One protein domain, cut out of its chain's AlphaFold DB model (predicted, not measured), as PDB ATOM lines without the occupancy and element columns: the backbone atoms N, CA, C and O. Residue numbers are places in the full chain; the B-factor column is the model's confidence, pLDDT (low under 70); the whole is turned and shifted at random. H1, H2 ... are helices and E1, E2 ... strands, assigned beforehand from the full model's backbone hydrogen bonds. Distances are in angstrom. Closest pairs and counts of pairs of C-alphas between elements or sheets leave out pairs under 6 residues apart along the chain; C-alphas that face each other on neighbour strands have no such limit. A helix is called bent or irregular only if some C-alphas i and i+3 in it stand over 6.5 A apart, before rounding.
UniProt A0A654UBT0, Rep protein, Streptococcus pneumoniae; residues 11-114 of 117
ATOM      1  N   LYS A  11     -49.106  -3.048 -12.154       91.00
ATOM      2  CA  LYS A  11     -48.611  -4.220 -12.894       91.00
ATOM      3  C   LYS A  11     -47.153  -4.044 -13.332       91.00
ATOM      4  O   LYS A  11     -46.342  -4.928 -13.090       91.00
ATOM      5  N   GLN A  12     -46.829  -2.883 -13.899       93.00
ATOM      6  CA  GLN A  12     -45.476  -2.559 -14.351       93.00
ATOM      7  C   GLN A  12     -44.492  -2.541 -13.178       93.00
ATOM      8  O   GLN A  12     -43.396  -3.080 -13.278       93.00
ATOM      9  N   LEU A  13     -44.895  -1.964 -12.042       87.81
ATOM     10  CA  LEU A  13     -44.053  -1.930 -10.849       87.81
ATOM     11  C   LEU A  13     -43.767  -3.340 -10.304       87.81
ATOM     12  O   LEU A  13     -42.647  -3.619  -9.891       87.81
ATOM     13  N   LEU A  14     -44.769  -4.225 -10.320       90.56
ATOM     14  CA  LEU A  14     -44.637  -5.606  -9.858       90.56
ATOM     15  C   LEU A  14     -43.680  -6.421 -10.741       90.56
ATOM     16  O   LEU A  14     -42.843  -7.152 -10.215       90.56
ATOM     17  N   GLU A  15     -43.803  -6.278 -12.062       92.75
ATOM     18  CA  GLU A  15     -42.918  -6.926 -13.038       92.75
ATOM     19  C   GLU A  15     -41.473  -6.429 -12.899       92.75
ATOM     20  O   GLU A  15     -40.559  -7.246 -12.834       92.75
ATOM     21  N   LEU A  16     -41.268  -5.111 -12.778       90.38
ATOM     22  CA  LEU A  16     -39.939  -4.520 -12.588       90.38
ATOM     23  C   LEU A  16     -39.287  -4.940 -11.266       90.38
ATOM     24  O   LEU A  16     -38.073  -5.111 -11.211       90.38
ATOM     25  N   TRP A  17     -40.073  -5.080 -10.196       90.25
ATOM     26  CA  TRP A  17     -39.551  -5.445  -8.880       90.25
ATOM     27  C   TRP A  17     -39.145  -6.920  -8.784       90.25
ATOM     28  O   TRP A  17     -38.203  -7.244  -8.069       90.25
ATOM     29  N   GLY A  18     -39.859  -7.830  -9.456       88.75
ATOM     30  CA  GLY A  18     -39.496  -9.252  -9.562       88.75
ATOM     31  C   GLY A  18     -39.612 -10.093  -8.277       88.75
ATOM     32  O   GLY A  18     -39.639 -11.317  -8.354       88.75
ATOM     33  N   HIS A  19     -39.748  -9.476  -7.099       88.19
ATOM     34  CA  HIS A  19     -39.834 -10.171  -5.802       88.19
ATOM     35  C   HIS A  19     -41.254 -10.223  -5.204       88.19
ATOM     36  O   HIS A  19     -41.426 -10.489  -4.015       88.19
ATOM     37  N   GLY A  20     -42.290  -9.961  -6.008       83.81
ATOM     38  CA  GLY A  20     -43.683  -9.913  -5.548       83.81
ATOM     39  C   GLY A  20     -44.080  -8.564  -4.930       83.81
ATOM     40  O   GLY A  20     -43.391  -7.565  -5.097       83.81
ATOM     41  N   ALA A  21     -45.223  -8.501  -4.241       82.69
ATOM     42  CA  ALA A  21     -45.708  -7.270  -3.609       82.69
ATOM     43  C   ALA A  21     -46.161  -7.499  -2.168       82.69
ATOM     44  O   ALA A  21     -46.797  -8.505  -1.850       82.69
ATOM     45  N   VAL A  22     -45.903  -6.507  -1.316       78.88
ATOM     46  CA  VAL A  22     -46.465  -6.440   0.034       78.88
ATOM     47  C   VAL A  22     -47.886  -5.896  -0.070       78.88
ATOM     48  O   VAL A  22     -48.100  -4.759  -0.487       78.88
ATOM     49  N   ARG A  23     -48.871  -6.726   0.283       80.81
ATOM     50  CA  ARG A  23     -50.295  -6.374   0.267       80.81
ATOM     51  C   ARG A  23     -50.837  -6.300   1.684       80.81
ATOM     52  O   ARG A  23     -50.483  -7.119   2.532       80.81
ATOM     53  N   ILE A  24     -51.734  -5.346   1.924       77.88
ATOM     54  CA  ILE A  24     -52.486  -5.281   3.176       77.88
ATOM     55  C   ILE A  24     -53.578  -6.345   3.099       77.88
ATOM     56  O   ILE A  24     -54.564  -6.189   2.383       77.88
ATOM     57  N   ASN A  25     -53.374  -7.446   3.816       79.19
ATOM     58  CA  ASN A  25     -54.337  -8.536   3.905       79.19
ATOM     59  C   ASN A  25     -55.042  -8.485   5.261       79.19
ATOM     60  O   ASN A  25     -54.394  -8.284   6.292       79.19
ATOM     61  N   LYS A  26     -56.359  -8.722   5.278       79.88
ATOM     62  CA  LYS A  26     -57.107  -8.883   6.529       79.88
ATOM     63  C   LYS A  26     -56.552 -10.090   7.291       79.88
ATOM     64  O   LYS A  26     -56.379 -11.168   6.724       79.88
ATOM     65  N   VAL A  27     -56.252  -9.896   8.571       77.69
ATOM     66  CA  VAL A  27     -55.836 -10.980   9.465       77.69
ATOM     67  C   VAL A  27     -57.090 -11.652  10.010       77.69
ATOM     68  O   VAL A  27     -57.927 -10.980  10.618       77.69
ATOM     69  N   ASP A  28     -57.218 -12.956   9.785       76.69
ATOM     70  CA  ASP A  28     -58.315 -13.738  10.350       76.69
ATOM     71  C   ASP A  28     -58.107 -13.959  11.854       76.69
ATOM     72  O   ASP A  28     -56.960 -14.028  12.316       76.69
ATOM     73  N   VAL A  29     -59.207 -14.030  12.609       60.88
ATOM     74  CA  VAL A  29     -59.239 -14.000  14.080       60.88
ATOM     75  C   VAL A  29     -58.341 -15.081  14.685       60.88
ATOM     76  O   VAL A  29     -57.548 -14.763  15.570       60.88
ATOM     77  N   ASP A  30     -58.346 -16.280  14.103       61.62
ATOM     78  CA  ASP A  30     -57.590 -17.449  14.577       61.62
ATOM     79  C   ASP A  30     -56.074 -17.374  14.305       61.62
ATOM     80  O   ASP A  30     -55.294 -18.175  14.813       61.62
ATOM     81  N   SER A  31     -55.618 -16.391  13.519       67.94
ATOM     82  CA  SER A  31     -54.202 -16.223  13.149       67.94
ATOM     83  C   SER A  31     -53.525 -14.999  13.776       67.94
ATOM     84  O   SER A  31     -52.344 -14.742  13.519       67.94
ATOM     85  N   LYS A  32     -54.250 -14.235  14.603       68.69
ATOM     86  CA  LYS A  32     -53.771 -12.970  15.186       68.69
ATOM     87  C   LYS A  32     -52.559 -13.158  16.099       68.69
ATOM     88  O   LYS A  32     -51.589 -12.414  15.976       68.69
ATOM     89  N   GLU A  33     -52.588 -14.163  16.971       67.50
ATOM     90  CA  GLU A  33     -51.559 -14.337  18.001       67.50
ATOM     91  C   GLU A  33     -50.198 -14.735  17.403       67.50
ATOM     92  O   GLU A  33     -49.162 -14.161  17.743       67.50
ATOM     93  N   ASN A  34     -50.203 -15.637  16.416       75.81
ATOM     94  CA  ASN A  34     -48.988 -16.072  15.722       75.81
ATOM     95  C   ASN A  34     -48.349 -14.950  14.893       75.81
ATOM     96  O   ASN A  34     -47.126 -14.803  14.887       75.81
ATOM     97  N   ARG A  35     -49.163 -14.123  14.222       74.62
ATOM     98  CA  ARG A  35     -48.655 -12.978  13.448       74.62
ATOM     99  C   ARG A  35     -48.111 -11.878  14.355       74.62
ATOM    100  O   ARG A  35     -47.081 -11.304  14.022       74.62
ATOM    101  N   GLY A  36     -48.744 -11.636  15.506       74.94
ATOM    102  CA  GLY A  36     -48.242 -10.708  16.522       74.94
ATOM    103  C   GLY A  36     -46.849 -11.101  17.016       74.94
ATOM    104  O   GLY A  36     -45.922 -10.303  16.915       74.94
ATOM    105  N   ARG A  37     -46.664 -12.361  17.439       78.56
ATOM    106  CA  ARG A  37     -45.352 -12.880  17.882       78.56
ATOM    107  C   ARG A  37     -44.284 -12.786  16.793       78.56
ATOM    108  O   ARG A  37     -43.144 -12.428  17.079       78.56
ATOM    109  N   TYR A  38     -44.649 -13.090  15.546       76.75
ATOM    110  CA  TYR A  38     -43.743 -12.949  14.409       76.75
ATOM    111  C   TYR A  38     -43.307 -11.491  14.240       76.75
ATOM    112  O   TYR A  38     -42.116 -11.216  14.213       76.75
ATOM    113  N   VAL A  39     -44.247 -10.546  14.215       73.44
ATOM    114  CA  VAL A  39     -43.948  -9.114  14.080       73.44
ATOM    115  C   VAL A  39     -43.042  -8.614  15.215       73.44
ATOM    116  O   VAL A  39     -42.026  -7.983  14.931       73.44
ATOM    117  N   THR A  40     -43.330  -8.962  16.474       76.19
ATOM    118  CA  THR A  40     -42.494  -8.585  17.630       76.19
ATOM    119  C   THR A  40     -41.060  -9.106  17.510       76.19
ATOM    120  O   THR A  40     -40.117  -8.358  17.748       76.19
ATOM    121  N   LYS A  41     -40.868 -10.345  17.041       76.75
ATOM    122  CA  LYS A  41     -39.528 -10.908  16.806       76.75
ATOM    123  C   LYS A  41     -38.728 -10.111  15.768       76.75
ATOM    124  O   LYS A  41     -37.515  -9.977  15.898       76.75
ATOM    125  N   TYR A  42     -39.382  -9.616  14.716       69.00
ATOM    126  CA  TYR A  42     -38.713  -8.810  13.686       69.00
ATOM    127  C   TYR A  42     -38.411  -7.393  14.152       69.00
ATOM    128  O   TYR A  42     -37.377  -6.852  13.769       69.00
ATOM    129  N   PHE A  43     -39.262  -6.834  15.011       65.38
ATOM    130  CA  PHE A  43     -38.934  -5.630  15.756       65.38
ATOM    131  C   PHE A  43     -37.652  -5.872  16.570       65.38
ATOM    132  O   PHE A  43     -36.629  -5.267  16.281       65.38
ATOM    133  N   GLU A  44     -37.619  -6.839  17.482       67.50
ATOM    134  CA  GLU A  44     -36.436  -7.096  18.325       67.50
ATOM    135  C   GLU A  44     -35.138  -7.333  17.532       67.50
ATOM    136  O   GLU A  44     -34.074  -6.853  17.922       67.50
ATOM    137  N   LYS A  45     -35.218  -8.025  16.387       68.19
ATOM    138  CA  LYS A  45     -34.049  -8.405  15.581       68.19
ATOM    139  C   LYS A  45     -33.356  -7.229  14.867       68.19
ATOM    140  O   LYS A  45     -32.200  -7.381  14.482       68.19
ATOM    141  N   GLY A  46     -34.029  -6.089  14.691       56.34
ATOM    142  CA  GLY A  46     -33.456  -4.870  14.085       56.34
ATOM    143  C   GLY A  46     -33.302  -3.694  15.054       56.34
ATOM    144  O   GLY A  46     -32.592  -2.739  14.764       56.34
ATOM    145  N   ILE A  47     -33.942  -3.771  16.222       55.34
ATOM    146  CA  ILE A  47     -34.090  -2.645  17.144       55.34
ATOM    147  C   ILE A  47     -32.785  -2.274  17.859       55.34
ATOM    148  O   ILE A  47     -32.529  -1.092  18.017       55.34
ATOM    149  N   GLY A  48     -31.934  -3.219  18.269       61.25
ATOM    150  CA  GLY A  48     -30.819  -2.914  19.184       61.25
ATOM    151  C   GLY A  48     -29.927  -1.744  18.743       61.25
ATOM    152  O   GLY A  48     -29.850  -0.732  19.433       61.25
ATOM    153  N   GLN A  49     -29.296  -1.859  17.573       61.97
ATOM    154  CA  GLN A  49     -28.334  -0.862  17.098       61.97
ATOM    155  C   GLN A  49     -29.020   0.347  16.437       61.97
ATOM    156  O   GLN A  49     -28.684   1.487  16.748       61.97
ATOM    157  N   GLU A  50     -30.036   0.126  15.591       60.94
ATOM    158  CA  GLU A  50     -30.725   1.219  14.891       60.94
ATOM    159  C   GLU A  50     -31.592   2.079  15.818       60.94
ATOM    160  O   GLU A  50     -31.668   3.284  15.581       60.94
ATOM    161  N   LEU A  51     -32.224   1.538  16.875       59.69
ATOM    162  CA  LEU A  51     -32.897   2.397  17.860       59.69
ATOM    163  C   LEU A  51     -31.908   3.153  18.725       59.69
ATOM    164  O   LEU A  51     -32.217   4.287  19.044       59.69
ATOM    165  N   LEU A  52     -30.759   2.591  19.104       61.88
ATOM    166  CA  LEU A  52     -29.748   3.350  19.851       61.88
ATOM    167  C   LEU A  52     -29.186   4.504  19.004       61.88
ATOM    168  O   LEU A  52     -29.060   5.624  19.492       61.88
ATOM    169  N   GLU A  53     -28.910   4.258  17.721       63.12
ATOM    170  CA  GLU A  53     -28.350   5.252  16.791       63.12
ATOM    171  C   GLU A  53     -29.379   6.275  16.275       63.12
ATOM    172  O   GLU A  53     -29.021   7.392  15.870       63.12
ATOM    173  N   ASN A  54     -30.664   5.913  16.282       57.78
ATOM    174  CA  ASN A  54     -31.767   6.763  15.832       57.78
ATOM    175  C   ASN A  54     -32.735   7.150  16.955       57.78
ATOM    176  O   ASN A  54     -33.799   7.705  16.672       57.78
ATOM    177  N   PHE A  55     -32.373   6.922  18.220       53.41
ATOM    178  CA  PHE A  55     -33.174   7.339  19.368       53.41
ATOM    179  C   PHE A  55     -33.353   8.861  19.314       53.41
ATOM    180  O   PHE A  55     -32.381   9.613  19.270       53.41
ATOM    181  N   GLY A  56     -34.601   9.325  19.248       55.12
ATOM    182  CA  GLY A  56     -34.931  10.749  19.111       55.12
ATOM    183  C   GLY A  56     -34.964  11.289  17.675       55.12
ATOM    184  O   GLY A  56     -35.383  12.428  17.476       55.12
ATOM    185  N   LYS A  57     -34.602  10.497  16.656       59.91
ATOM    186  CA  LYS A  57     -34.804  10.871  15.249       59.91
ATOM    187  C   LYS A  57     -36.185  10.419  14.795       59.91
ATOM    188  O   LYS A  57     -36.569   9.262  14.944       59.91
ATOM    189  N   GLN A  58     -36.941  11.337  14.212       54.97
ATOM    190  CA  GLN A  58     -38.242  11.017  13.641       54.97
ATOM    191  C   GLN A  58     -38.075  10.138  12.391       54.97
ATOM    192  O   GLN A  58     -37.496  10.567  11.398       54.97
ATOM    193  N   ALA A  59     -38.616   8.917  12.420       55.06
ATOM    194  CA  ALA A  59     -38.605   7.970  11.298       55.06
ATOM    195  C   ALA A  59     -39.711   8.261  10.261       55.06
ATOM    196  O   ALA A  59     -40.281   7.350   9.658       55.06
ATOM    197  N   TYR A  60     -40.071   9.531  10.077       59.91
ATOM    198  CA  TYR A  60     -41.075   9.917   9.094       59.91
ATOM    199  C   TYR A  60     -40.389  10.145   7.751       59.91
ATOM    200  O   TYR A  60     -39.609  11.078   7.566       59.91
ATOM    201  N   PHE A  61     -40.702   9.289   6.786       56.94
ATOM    202  CA  PHE A  61     -40.437   9.586   5.388       56.94
ATOM    203  C   PHE A  61     -41.502  10.569   4.889       56.94
ATOM    204  O   PHE A  61     -42.667  10.485   5.278       56.94
ATOM    205  N   SER A  62     -41.125  11.501   4.012       58.88
ATOM    206  CA  SER A  62     -42.097  12.362   3.332       58.88
ATOM    207  C   SER A  62     -43.104  11.482   2.591       58.88
ATOM    208  O   SER A  62     -42.702  10.534   1.908       58.88
ATOM    209  N   SER A  63     -44.396  11.801   2.694       59.34
ATOM    210  CA  SER A  63     -45.437  11.097   1.939       59.34
ATOM    211  C   SER A  63     -45.127  11.085   0.432       59.34
ATOM    212  O   SER A  63     -44.516  12.012  -0.112       59.34
ATOM    213  N   ARG A  64     -45.539  10.018  -0.259       58.81
ATOM    214  CA  ARG A  64     -45.369   9.886  -1.714       58.81
ATOM    215  C   ARG A  64     -46.204  10.972  -2.413       58.81
ATOM    216  O   ARG A  64     -47.344  11.199  -2.025       58.81
ATOM    217  N   ASN A  65     -45.643  11.602  -3.447       61.53
ATOM    218  CA  ASN A  65     -46.251  12.670  -4.267       61.53
ATOM    219  C   ASN A  65     -46.396  14.066  -3.624       61.53
ATOM    220  O   ASN A  65     -47.100  14.910  -4.175       61.53
ATOM    221  N   LEU A  66     -45.706  14.363  -2.519       67.31
ATOM    222  CA  LEU A  66     -45.563  15.756  -2.077       67.31
ATOM    223  C   LEU A  66     -44.723  16.549  -3.090       67.31
ATOM    224  O   LEU A  66     -43.626  16.121  -3.468       67.31
ATOM    225  N   LYS A  67     -45.225  17.716  -3.510       73.50
ATOM    226  CA  LYS A  67     -44.382  18.733  -4.149       73.50
ATOM    227  C   LYS A  67     -43.401  19.235  -3.094       73.50
ATOM    228  O   LYS A  67     -43.796  19.467  -1.952       73.50
ATOM    229  N   LYS A  68     -42.126  19.353  -3.463       74.75
ATOM    230  CA  LYS A  68     -41.166  20.029  -2.589       74.75
ATOM    231  C   LYS A  68     -41.574  21.499  -2.455       74.75
ATOM    232  O   LYS A  68     -42.086  22.039  -3.434       74.75
ATOM    233  N   PRO A  69     -41.375  22.117  -1.282       81.81
ATOM    234  CA  PRO A  69     -41.465  23.563  -1.184       81.81
ATOM    235  C   PRO A  69     -40.379  24.202  -2.057       81.81
ATOM    236  O   PRO A  69     -39.292  23.634  -2.207       81.81
ATOM    237  N   ASP A  70     -40.683  25.367  -2.617       85.44
ATOM    238  CA  ASP A  70     -39.675  26.216  -3.241       85.44
ATOM    239  C   ASP A  70     -38.827  26.857  -2.129       85.44
ATOM    240  O   ASP A  70     -39.357  27.356  -1.133       85.44
ATOM    241  N   GLU A  71     -37.502  26.766  -2.256       88.19
ATOM    242  CA  GLU A  71     -36.541  27.254  -1.261       88.19
ATOM    243  C   GLU A  71     -35.605  28.283  -1.901       88.19
ATOM    244  O   GLU A  71     -34.720  27.911  -2.675       88.19
ATOM    245  N   ASP A  72     -35.729  29.547  -1.495       88.12
ATOM    246  CA  ASP A  72     -34.781  30.604  -1.848       88.12
ATOM    247  C   ASP A  72     -33.798  30.858  -0.701       88.12
ATOM    248  O   ASP A  72     -34.178  30.986   0.465       88.12
ATOM    249  N   LYS A  73     -32.503  30.914  -1.030       89.62
ATOM    250  CA  LYS A  73     -31.414  31.132  -0.067       89.62
ATOM    251  C   LYS A  73     -30.549  32.284  -0.546       89.62
ATOM    252  O   LYS A  73     -29.945  32.204  -1.612       89.62
ATOM    253  N   PHE A  74     -30.455  33.327   0.263       88.56
ATOM    254  CA  PHE A  74     -29.623  34.489  -0.011       88.56
ATOM    255  C   PHE A  74     -28.924  34.946   1.270       88.56
ATOM    256  O   PHE A  74     -29.402  34.710   2.381       88.56
ATOM    257  N   TYR A  75     -27.765  35.577   1.108       88.62
ATOM    258  CA  TYR A  75     -27.063  36.225   2.209       88.62
ATOM    259  C   TYR A  75     -27.570  37.657   2.340       88.62
ATOM    260  O   TYR A  75     -27.670  38.371   1.345       88.62
ATOM    261  N   THR A  76     -27.869  38.068   3.565       86.94
ATOM    262  CA  THR A  76     -28.234  39.444   3.903       86.94
ATOM    263  C   THR A  76     -27.337  39.938   5.030       86.94
ATOM    264  O   THR A  76     -26.885  39.143   5.857       86.94
ATOM    265  N   TYR A  77     -27.067  41.241   5.045       87.81
ATOM    266  CA  TYR A  77     -26.425  41.920   6.172       87.81
ATOM    267  C   TYR A  77     -27.449  42.507   7.151       87.81
ATOM    268  O   TYR A  77     -27.080  42.899   8.254       87.81
ATOM    269  N   GLU A  78     -28.718  42.581   6.743       86.06
ATOM    270  CA  GLU A  78     -29.812  43.141   7.528       86.06
ATOM    271  C   GLU A  78     -30.638  42.036   8.187       86.06
ATOM    272  O   GLU A  78     -30.920  41.002   7.571       86.06
ATOM    273  N   ASP A  79     -31.064  42.285   9.425       81.38
ATOM    274  CA  ASP A  79     -31.955  41.391  10.156       81.38
ATOM    275  C   ASP A  79     -33.409  41.569   9.710       81.38
ATOM    276  O   ASP A  79     -33.960  42.673   9.694       81.38
ATOM    277  N   PHE A  80     -34.079  40.452   9.425       81.06
ATOM    278  CA  PHE A  80     -35.510  40.443   9.133       81.06
ATOM    279  C   PHE A  80     -36.338  40.534  10.425       81.06
ATOM    280  O   PHE A  80     -36.627  39.532  11.098       81.06
ATOM    281  N   ASN A  81     -36.746  41.758  10.759       81.44
ATOM    282  CA  ASN A  81     -37.664  42.040  11.857       81.44
ATOM    283  C   ASN A  81     -39.114  42.041  11.358       81.44
ATOM    284  O   ASN A  81     -39.571  42.989  10.730       81.44
ATOM    285  N   TYR A  82     -39.828  40.953  11.648       84.38
ATOM    286  CA  TYR A  82     -41.264  40.821  11.401       84.38
ATOM    287  C   TYR A  82     -42.064  41.311  12.609       84.38
ATOM    288  O   TYR A  82     -41.652  41.089  13.751       84.38
ATOM    289  N   ASP A  83     -43.220  41.926  12.355       85.38
ATOM    290  CA  ASP A  83     -44.186  42.282  13.393       85.38
ATOM    291  C   ASP A  83     -44.697  41.017  14.108       85.38
ATOM    292  O   ASP A  83     -44.965  39.991  13.472       85.38
ATOM    293  N   SER A  84     -44.837  41.076  15.435       83.94
ATOM    294  CA  SER A  84     -45.261  39.932  16.251       83.94
ATOM    295  C   SER A  84     -46.661  39.425  15.899       83.94
ATOM    296  O   SER A  84     -46.946  38.249  16.111       83.94
ATOM    297  N   SER A  85     -47.515  40.267  15.313       85.94
ATOM    298  CA  SER A  85     -48.847  39.888  14.832       85.94
ATOM    299  C   SER A  85     -48.826  38.942  13.622       85.94
ATOM    300  O   SER A  85     -49.794  38.214  13.401       85.94
ATOM    301  N   VAL A  86     -47.728  38.917  12.856       91.81
ATOM    302  CA  VAL A  86     -47.579  38.110  11.631       91.81
ATOM    303  C   VAL A  86     -46.821  36.800  11.898       91.81
ATOM    304  O   VAL A  86     -46.943  35.828  11.144       91.81
ATOM    305  N   VAL A  87     -46.045  36.740  12.983       92.06
ATOM    306  CA  VAL A  87     -45.264  35.557  13.364       92.06
ATOM    307  C   VAL A  87     -46.179  34.507  13.997       92.06
ATOM    308  O   VAL A  87     -46.715  34.684  15.085       92.06
ATOM    309  N   LEU A  88     -46.334  33.370  13.318       92.44
ATOM    310  CA  LEU A  88     -47.163  32.252  13.777       92.44
ATOM    311  C   LEU A  88     -46.413  31.313  14.722       92.44
ATOM    312  O   LEU A  88     -47.020  30.654  15.562       92.44
ATOM    313  N   TYR A  89     -45.103  31.177  14.523       92.12
ATOM    314  CA  TYR A  89     -44.257  30.292  15.312       92.12
ATOM    315  C   TYR A  89     -42.800  30.730  15.222       92.12
ATOM    316  O   TYR A  89     -42.324  31.097  14.146       92.12
ATOM    317  N   GLU A  90     -42.089  30.630  16.339       92.94
ATOM    318  CA  GLU A  90     -40.677  30.963  16.448       92.94
ATOM    319  C   GLU A  90     -39.961  29.915  17.301       92.94
ATOM    320  O   GLU A  90     -40.473  29.479  18.333       92.94
ATOM    321  N   THR A  91     -38.782  29.486  16.854       94.12
ATOM    322  CA  THR A  91     -37.914  28.593  17.626       94.12
ATOM    323  C   THR A  91     -36.455  28.875  17.323       94.12
ATOM    324  O   THR A  91     -36.087  29.231  16.201       94.12
ATOM    325  N   GLU A  92     -35.610  28.649  18.320       95.31
ATOM    326  CA  GLU A  92     -34.160  28.701  18.190       95.31
ATOM    327  C   GLU A  92     -33.596  27.295  18.375       95.31
ATOM    328  O   GLU A  92     -34.066  26.528  19.218       95.31
ATOM    329  N   TYR A  93     -32.626  26.926  17.547       91.50
ATOM    330  CA  TYR A  93     -31.948  25.640  17.656       91.50
ATOM    331  C   TYR A  93     -30.528  25.716  17.104       91.50
ATOM    332  O   TYR A  93     -30.204  26.525  16.234       91.50
ATOM    333  N   THR A  94     -29.670  24.829  17.596       92.12
ATOM    334  CA  THR A  94     -28.310  24.676  17.080       92.12
ATOM    335  C   THR A  94     -28.314  23.639  15.965       92.12
ATOM    336  O   THR A  94     -28.536  22.451  16.195       92.12
ATOM    337  N   SER A  95     -28.080  24.092  14.737       88.88
ATOM    338  CA  SER A  95     -27.831  23.223  13.586       88.88
ATOM    339  C   SER A  95     -26.337  22.929  13.453       88.88
ATOM    340  O   SER A  95     -25.509  23.709  13.914       88.88
ATOM    341  N   LYS A  96     -25.967  21.827  12.798       88.94
ATOM    342  CA  LYS A  96     -24.562  21.553  12.468       88.94
ATOM    343  C   LYS A  96     -24.257  22.019  11.050       88.94
ATOM    344  O   LYS A  96     -24.780  21.457  10.091       88.94
ATOM    345  N   GLY A  97     -23.406  23.031  10.925       86.56
ATOM    346  CA  GLY A  97     -22.820  23.448   9.655       86.56
ATOM    347  C   GLY A  97     -21.581  22.615   9.333       86.56
ATOM    348  O   GLY A  97     -20.864  22.194  10.237       86.56
ATOM    349  N   TYR A  98     -21.313  22.374   8.049       87.31
ATOM    350  CA  TYR A  98     -20.082  21.725   7.593       87.31
ATOM    351  C   TYR A  98     -19.307  22.684   6.696       87.31
ATOM    352  O   TYR A  98     -19.822  23.131   5.670       87.31
ATOM    353  N   LYS A  99     -18.078  23.028   7.084       88.12
ATOM    354  CA  LYS A  99     -17.212  23.920   6.304       88.12
ATOM    355  C   LYS A  99     -15.762  23.483   6.462       88.12
ATOM    356  O   LYS A  99     -15.284  23.297   7.573       88.12
ATOM    357  N   GLY A 100     -15.070  23.306   5.338       84.62
ATOM    358  CA  GLY A 100     -13.634  23.004   5.332       84.62
ATOM    359  C   GLY A 100     -13.246  21.698   6.034       84.62
ATOM    360  O   GLY A 100     -12.190  21.641   6.651       84.62
ATOM    361  N   GLY A 101     -14.083  20.658   5.980       90.31
ATOM    362  CA  GLY A 101     -13.755  19.359   6.577       90.31
ATOM    363  C   GLY A 101     -14.248  19.157   8.013       90.31
ATOM    364  O   GLY A 101     -14.242  18.026   8.492       90.31
ATOM    365  N   GLN A 102     -14.699  20.218   8.688       89.50
ATOM    366  CA  GLN A 102     -15.124  20.175  10.087       89.50
ATOM    367  C   GLN A 102     -16.585  20.596  10.254       89.50
ATOM    368  O   GLN A 102     -17.120  21.410   9.493       89.50
ATOM    369  N   TYR A 103     -17.220  20.021  11.276       88.00
ATOM    370  CA  TYR A 103     -18.535  20.446  11.733       88.00
ATOM    371  C   TYR A 103     -18.393  21.581  12.738       88.00
ATOM    372  O   TYR A 103     -17.547  21.516  13.629       88.00
ATOM    373  N   PHE A 104     -19.250  22.583  12.616       92.31
ATOM    374  CA  PHE A 104     -19.371  23.664  13.582       92.31
ATOM    375  C   PHE A 104     -20.835  23.861  13.957       92.31
ATOM    376  O   PHE A 104     -21.746  23.581  13.169       92.31
ATOM    377  N   ASP A 105     -21.047  24.348  15.169       92.50
ATOM    378  CA  ASP A 105     -22.373  24.683  15.655       92.50
ATOM    379  C   ASP A 105     -22.821  26.004  15.026       92.50
ATOM    380  O   ASP A 105     -22.127  27.018  15.078       92.50
ATOM    381  N   ASN A 106     -23.985  25.969  14.391       90.69
ATOM    382  CA  ASN A 106     -24.610  27.092  13.719       90.69
ATOM    383  C   ASN A 106     -25.944  27.385  14.404       90.69
ATOM    384  O   ASN A 106     -26.896  26.607  14.281       90.69
ATOM    385  N   HIS A 107     -25.995  28.493  15.137       92.50
ATOM    386  CA  HIS A 107     -27.202  28.943  15.813       92.50
ATOM    387  C   HIS A 107     -28.213  29.451  14.779       92.50
ATOM    388  O   HIS A 107     -27.911  30.349  13.996       92.50
ATOM    389  N   VAL A 108     -29.401  28.849  14.755       91.00
ATOM    390  CA  VAL A 108     -30.450  29.153  13.782       91.00
ATOM    391  C   VAL A 108     -31.697  29.622  14.507       91.00
ATOM    392  O   VAL A 108     -32.196  28.957  15.416       91.00
ATOM    393  N   LYS A 109     -32.233  30.743  14.028       91.44
ATOM    394  CA  LYS A 109     -33.525  31.283  14.429       91.44
ATOM    395  C   LYS A 109     -34.531  31.056  13.309       91.44
ATOM    396  O   LYS A 109     -34.389  31.604  12.218       91.44
ATOM    397  N   TYR A 110     -35.528  30.218  13.567       90.88
ATOM    398  CA  TYR A 110     -36.590  29.911  12.616       90.88
ATOM    399  C   TYR A 110     -37.856  30.679  12.979       90.88
ATOM    400  O   TYR A 110     -38.340  30.583  14.106       90.88
ATOM    401  N   LYS A 111     -38.417  31.396  12.000       91.88
ATOM    402  CA  LYS A 111     -39.705  32.084  12.103       91.88
ATOM    403  C   LYS A 111     -40.634  31.586  10.999       91.88
ATOM    404  O   LYS A 111     -40.295  31.657   9.822       91.88
ATOM    405  N   LYS A 112     -41.822  31.119  11.378       92.00
ATOM    406  CA  LYS A 112     -42.935  30.879  10.457       92.00
ATOM    407  C   LYS A 112     -43.822  32.118  10.459       92.00
ATOM    408  O   LYS A 112     -44.415  32.436  11.486       92.00
ATOM    409  N   ILE A 113     -43.930  32.777   9.316       92.25
ATOM    410  CA  ILE A 113     -44.755  33.976   9.135       92.25
ATOM    411  C   ILE A 113     -46.020  33.647   8.345       92.25
ATOM    412  O   ILE A 113     -46.024  32.721   7.528       92.25
ATOM    413  N   ARG A 114     -47.101  34.383   8.602       90.25
ATOM    414  CA  ARG A 114     -48.267  34.405   7.717       90.25
ATOM    415  C   ARG A 114     -47.968  35.349   6.553       90.25
ATOM    416  O   ARG A 114     -47.503  36.457   6.781       90.25
TER     417      ARG A 114
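What this domain is: This is residues 11 to 114 of the 117 residues of the protein "Rep protein" of Streptococcus pneumoniae (UniProt A0A654UBT0). An open, drawn-out chain has a strand hairpin, E1 and E2, at one end of its length and a long kinked helix, H2, toward the other, with the short helix H1 set apart from H2. A long stretch without named elements, residues 55 to 86, spans from H2 to the hairpin, and its residues 55 to 79 stand free. The printed part has 104 residues, with H1, H2, E1 and E2 in that order; the two strands form an antiparallel sheet, and the class is mixed, helices and strands. It is extended, with a radius of gyration of the C-alphas of 23.1 A, and elongated, spanning 66 by 34 by 34 A.

Where its parts are: H1 is residues 11 to 17, from C-alpha 11 at (-48.611, -4.220, -12.894). H2, residues 29 to 54, measures 34.5 A from first to last C-alpha and ends at (-31.767, 6.763, 15.832). H2 is irregular, with C-alphas 30 and 33 7.6 A apart, and has a kink of 61 degrees near residue 48. E1, residues 87 to 99, measures 31.2 A and bends by 59 degrees at residue 93. E2, residues 102 to 113, measures 32.7 A, bends by 50 degrees at residue 105 and ends at (-44.755, 33.976, 9.135).

How they stand to each other: H1 is apart from H2, E1 and E2. H2 is apart from E2. E1 and E2 are a hairpin with a tight link, antiparallel at 163 degrees; N 95 and O 106 are within hydrogen-bond range at 2.8 A, as are N 110 and O 91 at 2.9 A. Every O i to N i+4 pair is within hydrogen-bond range in H1, and 16 of 22 are in H2.

The domain as a whole: The two C-alphas farthest apart, those of Asp 30 and Tyr 77, are 67.6 A apart. The printed part has no cut. The links H1 to H2 and H2 to E1 are long, with 11 and 32 residues. Mean pLDDT of the printed part is 78.9; residues 29 to 33 and 42 to 66 are under 70.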